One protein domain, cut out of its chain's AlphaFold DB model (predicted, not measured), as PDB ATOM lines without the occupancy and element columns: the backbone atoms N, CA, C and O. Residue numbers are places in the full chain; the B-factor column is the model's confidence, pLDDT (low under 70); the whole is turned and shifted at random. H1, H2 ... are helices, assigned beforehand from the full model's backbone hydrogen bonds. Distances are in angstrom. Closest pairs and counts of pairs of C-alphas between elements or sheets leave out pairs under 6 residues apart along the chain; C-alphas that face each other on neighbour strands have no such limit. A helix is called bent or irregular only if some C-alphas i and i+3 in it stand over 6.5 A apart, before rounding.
ATOM      1  N   ILE A   2     -68.667  80.832  -0.596       84.75
ATOM      2  CA  ILE A   2     -68.173  82.020   0.135       84.75
ATOM      3  C   ILE A   2     -68.238  81.831   1.662       84.75
ATOM      4  O   ILE A   2     -67.277  82.142   2.353       84.75
ATOM      5  N   GLU A   3     -69.323  81.257   2.186       85.75
ATOM      6  CA  GLU A   3     -69.479  80.962   3.623       85.75
ATOM      7  C   GLU A   3     -68.392  80.020   4.151       85.75
ATOM      8  O   GLU A   3     -67.827  80.250   5.217       85.75
ATOM      9  N   ARG A   4     -68.028  79.003   3.361       84.88
ATOM     10  CA  ARG A   4     -66.972  78.051   3.721       84.88
ATOM     11  C   ARG A   4     -65.588  78.706   3.734       84.88
ATOM     12  O   ARG A   4     -64.781  78.379   4.590       84.88
ATOM     13  N   LEU A   5     -65.332  79.674   2.850       88.56
ATOM     14  CA  LEU A   5     -64.092  80.462   2.865       88.56
ATOM     15  C   LEU A   5     -64.009  81.389   4.085       88.56
ATOM     16  O   LEU A   5     -62.947  81.474   4.691       88.56
ATOM     17  N   LYS A   6     -65.122  82.021   4.484       88.44
ATOM     18  CA  LYS A   6     -65.186  82.835   5.712       88.44
ATOM     19  C   LYS A   6     -64.939  82.001   6.971       88.44
ATOM     20  O   LYS A   6     -64.210  82.431   7.854       88.44
ATOM     21  N   ALA A   7     -65.499  80.791   7.038       88.06
ATOM     22  CA  ALA A   7     -65.243  79.870   8.147       88.06
ATOM     23  C   ALA A   7     -63.757  79.472   8.233       88.06
ATOM     24  O   ALA A   7     -63.181  79.465   9.320       88.06
ATOM     25  N   VAL A   8     -63.115  79.205   7.087       88.06
ATOM     26  CA  VAL A   8     -61.670  78.929   7.018       88.06
ATOM     27  C   VAL A   8     -60.844  80.140   7.456       88.06
ATOM     28  O   VAL A   8     -59.855  79.960   8.159       88.06
ATOM     29  N   GLU A   9     -61.241  81.357   7.081       87.12
ATOM     30  CA  GLU A   9     -60.566  82.594   7.487       87.12
ATOM     31  C   GLU A   9     -60.642  82.824   9.001       87.12
ATOM     32  O   GLU A   9     -59.600  82.955   9.638       87.12
ATOM     33  N   ASN A  10     -61.840  82.752   9.587       86.00
ATOM     34  CA  ASN A  10     -62.044  82.922  11.027       86.00
ATOM     35  C   ASN A  10     -61.234  81.899  11.843       86.00
ATOM     36  O   ASN A  10     -60.584  82.248  12.828       86.00
ATOM     37  N   GLN A  11     -61.220  80.636  11.405       86.38
ATOM     38  CA  GLN A  11     -60.439  79.589  12.064       86.38
ATOM     39  C   GLN A  11     -58.928  79.814  11.894       86.38
ATOM     40  O   GLN A  11     -58.156  79.574  12.819       86.38
ATOM     41  N   ALA A  12     -58.494  80.311  10.732       86.81
ATOM     42  CA  ALA A  12     -57.097  80.643  10.473       86.81
ATOM     43  C   ALA A  12     -56.613  81.882  11.251       86.81
ATOM     44  O   ALA A  12     -55.411  82.003  11.489       86.81
ATOM     45  N   GLU A  13     -57.509  82.798  11.623       84.31
ATOM     46  CA  GLU A  13     -57.218  83.944  12.497       84.31
ATOM     47  C   GLU A  13     -57.129  83.553  13.975       84.31
ATOM     48  O   GLU A  13     -56.298  84.104  14.692       84.31
ATOM     49  N   ALA A  14     -57.924  82.570  14.414       86.19
ATOM     50  CA  ALA A  14     -57.874  82.038  15.777       86.19
ATOM     51  C   ALA A  14     -56.604  81.210  16.069       86.19
ATOM     52  O   ALA A  14     -56.264  80.975  17.227       86.19
ATOM     53  N   MET A  15     -55.902  80.750  15.031       89.00
ATOM     54  CA  MET A  15     -54.705  79.918  15.149       89.00
ATOM     55  C   MET A  15     -53.406  80.728  15.245       89.00
ATOM     56  O   MET A  15     -53.236  81.773  14.615       89.00
ATOM     57  N   GLU A  16     -52.420  80.173  15.951       80.88
ATOM     58  CA  GLU A  16     -51.053  80.697  15.951       80.88
ATOM     59  C   GLU A  16     -50.408  80.588  14.552       80.88
ATOM     60  O   GLU A  16     -50.691  79.665  13.776       80.88
ATOM     61  N   ARG A  17     -49.511  81.528  14.211       73.75
ATOM     62  CA  ARG A  17     -48.904  81.655  12.866       73.75
ATOM     63  C   ARG A  17     -48.276  80.354  12.342       73.75
ATOM     64  O   ARG A  17     -48.311  80.132  11.133       73.75
ATOM     65  N   GLY A  18     -47.743  79.498  13.221       78.62
ATOM     66  CA  GLY A  18     -47.170  78.198  12.855       78.62
ATOM     67  C   GLY A  18     -48.216  77.179  12.383       78.62
ATOM     68  O   GLY A  18     -48.085  76.613  11.294       78.62
ATOM     69  N   ALA A  19     -49.297  77.003  13.149       84.88
ATOM     70  CA  ALA A  19     -50.365  76.040  12.863       84.88
ATOM     71  C   ALA A  19     -51.265  76.466  11.687       84.88
ATOM     72  O   ALA A  19     -51.779  75.622  10.946       84.88
ATOM     73  N   ARG A  20     -51.389  77.780  11.449       88.44
ATOM     74  CA  ARG A  20     -52.188  78.353  10.355       88.44
ATOM     75  C   ARG A  20     -51.808  77.802   8.978       88.44
ATOM     76  O   ARG A  20     -52.671  77.541   8.145       88.44
ATOM     77  N   SER A  21     -50.512  77.642   8.720       88.31
ATOM     78  CA  SER A  21     -50.015  77.203   7.411       88.31
ATOM     79  C   SER A  21     -50.355  75.739   7.098       88.31
ATOM     80  O   SER A  21     -50.663  75.415   5.949       88.31
ATOM     81  N   ALA A  22     -50.346  74.864   8.110       90.81
ATOM     82  CA  ALA A  22     -50.725  73.459   7.981       90.81
ATOM     83  C   ALA A  22     -52.239  73.310   7.775       90.81
ATOM     84  O   ALA A  22     -52.671  72.614   6.856       90.81
ATOM     85  N   TYR A  23     -53.032  74.057   8.547       92.06
ATOM     86  CA  TYR A  23     -54.487  74.093   8.412       92.06
ATOM     87  C   TYR A  23     -54.933  74.548   7.013       92.06
ATOM     88  O   TYR A  23     -55.743  73.887   6.368       92.06
ATOM     89  N   LEU A  24     -54.347  75.626   6.479       91.25
ATOM     90  CA  LEU A  24     -54.684  76.117   5.137       91.25
ATOM     91  C   LEU A  24     -54.332  75.116   4.023       91.25
ATOM     92  O   LEU A  24     -55.036  75.059   3.017       91.25
ATOM     93  N   LYS A  25     -53.273  74.313   4.193       92.00
ATOM     94  CA  LYS A  25     -52.930  73.232   3.252       92.00
ATOM     95  C   LYS A  25     -53.977  72.121   3.266       92.00
ATOM     96  O   LYS A  25     -54.415  71.710   2.195       92.00
ATOM     97  N   GLN A  26     -54.406  71.688   4.449       91.94
ATOM     98  CA  GLN A  26     -55.459  70.684   4.595       91.94
ATOM     99  C   GLN A  26     -56.781  71.177   3.989       91.94
ATOM    100  O   GLN A  26     -57.400  70.481   3.189       91.94
ATOM    101  N   GLN A  27     -57.169  72.419   4.278       92.75
ATOM    102  CA  GLN A  27     -58.391  73.011   3.728       92.75
ATOM    103  C   GLN A  27     -58.329  73.184   2.203       92.75
ATOM    104  O   GLN A  27     -59.334  73.009   1.515       92.75
ATOM    105  N   ALA A  28     -57.155  73.483   1.642       91.81
ATOM    106  CA  ALA A  28     -56.965  73.517   0.193       91.81
ATOM    107  C   ALA A  28     -57.174  72.129  -0.448       91.81
ATOM    108  O   ALA A  28     -57.820  72.037  -1.493       91.81
ATOM    109  N   GLN A  29     -56.689  71.062   0.200       91.88
ATOM    110  CA  GLN A  29     -56.886  69.676  -0.240       91.88
ATOM    111  C   GLN A  29     -58.357  69.251  -0.158       91.88
ATOM    112  O   GLN A  29     -58.885  68.734  -1.139       91.88
ATOM    113  N   GLU A  30     -59.038  69.534   0.954       90.69
ATOM    114  CA  GLU A  30     -60.468  69.232   1.137       90.69
ATOM    115  C   GLU A  30     -61.356  69.947   0.109       90.69
ATOM    116  O   GLU A  30     -62.359  69.405  -0.349       90.69
ATOM    117  N   LEU A  31     -60.981  71.168  -0.280       88.31
ATOM    118  CA  LEU A  31     -61.700  71.954  -1.282       88.31
ATOM    119  C   LEU A  31     -61.274  71.632  -2.728       88.31
ATOM    120  O   LEU A  31     -61.860  72.189  -3.660       88.31
ATOM    121  N   GLY A  32     -60.256  70.789  -2.931       91.06
ATOM    122  CA  GLY A  32     -59.739  70.429  -4.255       91.06
ATOM    123  C   GLY A  32     -59.122  71.601  -5.030       91.06
ATOM    124  O   GLY A  32     -59.138  71.608  -6.261       91.06
ATOM    125  N   ILE A  33     -58.610  72.624  -4.338       92.62
ATOM    126  CA  ILE A  33     -58.009  73.820  -4.952       92.62
ATOM    127  C   ILE A  33     -56.542  73.945  -4.565       92.62
ATOM    128  O   ILE A  33     -56.123  73.543  -3.486       92.62
ATOM    129  N   SER A  34     -55.749  74.585  -5.426       93.62
ATOM    130  CA  SER A  34     -54.373  74.913  -5.059       93.62
ATOM    131  C   SER A  34     -54.341  75.899  -3.883       93.62
ATOM    132  O   SER A  34     -55.197  76.780  -3.757       93.62
ATOM    133  N   LEU A  35     -53.299  75.804  -3.059       91.94
ATOM    134  CA  LEU A  35     -53.069  76.714  -1.936       91.94
ATOM    135  C   LEU A  35     -52.964  78.185  -2.386       91.94
ATOM    136  O   LEU A  35     -53.484  79.078  -1.722       91.94
ATOM    137  N   ALA A  36     -52.381  78.447  -3.560       92.06
ATOM    138  CA  ALA A  36     -52.342  79.786  -4.150       92.06
ATOM    139  C   ALA A  36     -53.745  80.302  -4.517       92.06
ATOM    140  O   ALA A  36     -54.058  81.478  -4.322       92.06
ATOM    141  N   THR A  37     -54.614  79.424  -5.025       92.44
ATOM    142  CA  THR A  37     -56.009  79.765  -5.329       92.44
ATOM    143  C   THR A  37     -56.804  80.037  -4.054       92.44
ATOM    144  O   THR A  37     -57.631  80.949  -4.049       92.44
ATOM    145  N   LEU A  38     -56.542  79.292  -2.975       91.50
ATOM    146  CA  LEU A  38     -57.161  79.534  -1.674       91.50
ATOM    147  C   LEU A  38     -56.793  80.926  -1.139       91.50
ATOM    148  O   LEU A  38     -57.696  81.682  -0.802       91.50
ATOM    149  N   TYR A  39     -55.513  81.319  -1.163       92.19
ATOM    150  CA  TYR A  39     -55.098  82.666  -0.740       92.19
ATOM    151  C   TYR A  39     -55.766  83.788  -1.537       92.19
ATOM    152  O   TYR A  39     -56.247  84.748  -0.946       92.19
ATOM    153  N   ARG A  40     -55.857  83.653  -2.866       91.31
ATOM    154  CA  ARG A  40     -56.545  84.640  -3.717       91.31
ATOM    155  C   ARG A  40     -58.032  84.755  -3.380       91.31
ATOM    156  O   ARG A  40     -58.582  85.850  -3.379       91.31
ATOM    157  N   LYS A  41     -58.685  83.623  -3.104       90.00
ATOM    158  CA  LYS A  41     -60.102  83.583  -2.716       90.00
ATOM    159  C   LYS A  41     -60.329  84.170  -1.322       90.00
ATOM    160  O   LYS A  41     -61.307  84.881  -1.142       90.00
ATOM    161  N   LEU A  42     -59.427  83.911  -0.377       89.94
ATOM    162  CA  LEU A  42     -59.452  84.527   0.951       89.94
ATOM    163  C   LEU A  42     -59.253  86.043   0.848       89.94
ATOM    164  O   LEU A  42     -60.054  86.790   1.386       89.94
ATOM    165  N   GLU A  43     -58.284  86.515   0.061       87.06
ATOM    166  CA  GLU A  43     -58.062  87.952  -0.152       87.06
ATOM    167  C   GLU A  43     -59.255  88.660  -0.816       87.06
ATOM    168  O   GLU A  43     -59.514  89.825  -0.527       87.06
ATOM    169  N   ALA A  44     -59.986  87.969  -1.692       85.75
ATOM    170  CA  ALA A  44     -61.187  88.510  -2.325       85.75
ATOM    171  C   ALA A  44     -62.397  88.576  -1.375       85.75
ATOM    172  O   ALA A  44     -63.291  89.395  -1.583       85.75
ATOM    173  N   VAL A  45     -62.452  87.695  -0.372       84.56
ATOM    174  CA  VAL A  45     -63.542  87.631   0.614       84.56
ATOM    175  C   VAL A  45     -63.235  88.488   1.845       84.56
ATOM    176  O   VAL A  45     -64.175  88.987   2.470       84.56
ATOM    177  N   SER A  46     -61.956  88.714   2.159       79.94
ATOM    178  CA  SER A  46     -61.561  89.528   3.302       79.94
ATOM    179  C   SER A  46     -61.824  91.008   3.050       79.94
ATOM    180  O   SER A  46     -61.392  91.622   2.068       79.94
TER     181      SER A  46
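This is residues 2 to 46 of the 227 residues of an uncharacterized protein of Neisseria meningitidis ATCC 13091 (UniProt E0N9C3). H1 and H2 form a helical hairpin whose two arms come closest near their link, and H3 crosses the hairpin at its other end, from the last part of H2 to the first part of H1. Seen along the chain, the backbone goes out along H1, folds back along H2 and then turns sharply into H3, which packs on both arms. The printed part has 45 residues, with three named helices in the order H1, H2, H3 and no named strand, and its class is all helix. It is compact, with a radius of gyration of the C-alphas of 9.5 A, and its C-alphas span 22 by 19 by 14 A along the three main axes.

Start with H1, residues 2 to 14, and H2, residues 17 to 30, which touch and form a helical hairpin at a shallow tilt of 24 degrees, opposite ways. Look at Ala 12 and Arg 20 for their closest C-alphas, 5.4 A apart; H1 touches H2 with residues 8 to 13 alone. Go on to H3, residues 35 to 45, which touches H2 and is about perpendicular to it, at 80 degrees. The closest C-alphas of this pair are those of Ala 28 and Leu 35, 5.5 A apart, and H2 touches H3 with residues 24 to 28 alone. H3 also touches H1, about perpendicular at 80 degrees, and here the closest C-alphas are those of Leu 5 and Leu 42, 6.5 A apart. With one of the three touching pairs at a shallow tilt, the helix packing is mostly crossed, but only just. In H1 and H3 every O i to N i+4 pair is within hydrogen-bond range; in H2 it is 8 of 10.

Find C-alpha 2 at (-68.173, 82.020, 0.135); from there H1 runs 18.7 A to C-alpha 14. Then find C-alpha 17 at (-48.904, 81.655, 12.866), where H2 begins; it runs 20.6 A to C-alpha 30. H2 is neither bent nor irregular, but only just: C-alphas 18 and 21 are 6.2 A apart. H3 runs 15.3 A from C-alpha 35 to C-alpha 45 at (-63.542, 87.631, 0.614).

The two C-alphas farthest apart are those of Ile 2 and Gly 18, at 24.9 A, while those of Ile 2 and Ser 46, the first and last printed, are 10.5 A apart. The printed part has no cut, and both links, H1 to H2 and H2 to H3, are tight. The mean pLDDT of the printed part is 88.2, and no printed residue is under 70 in this model.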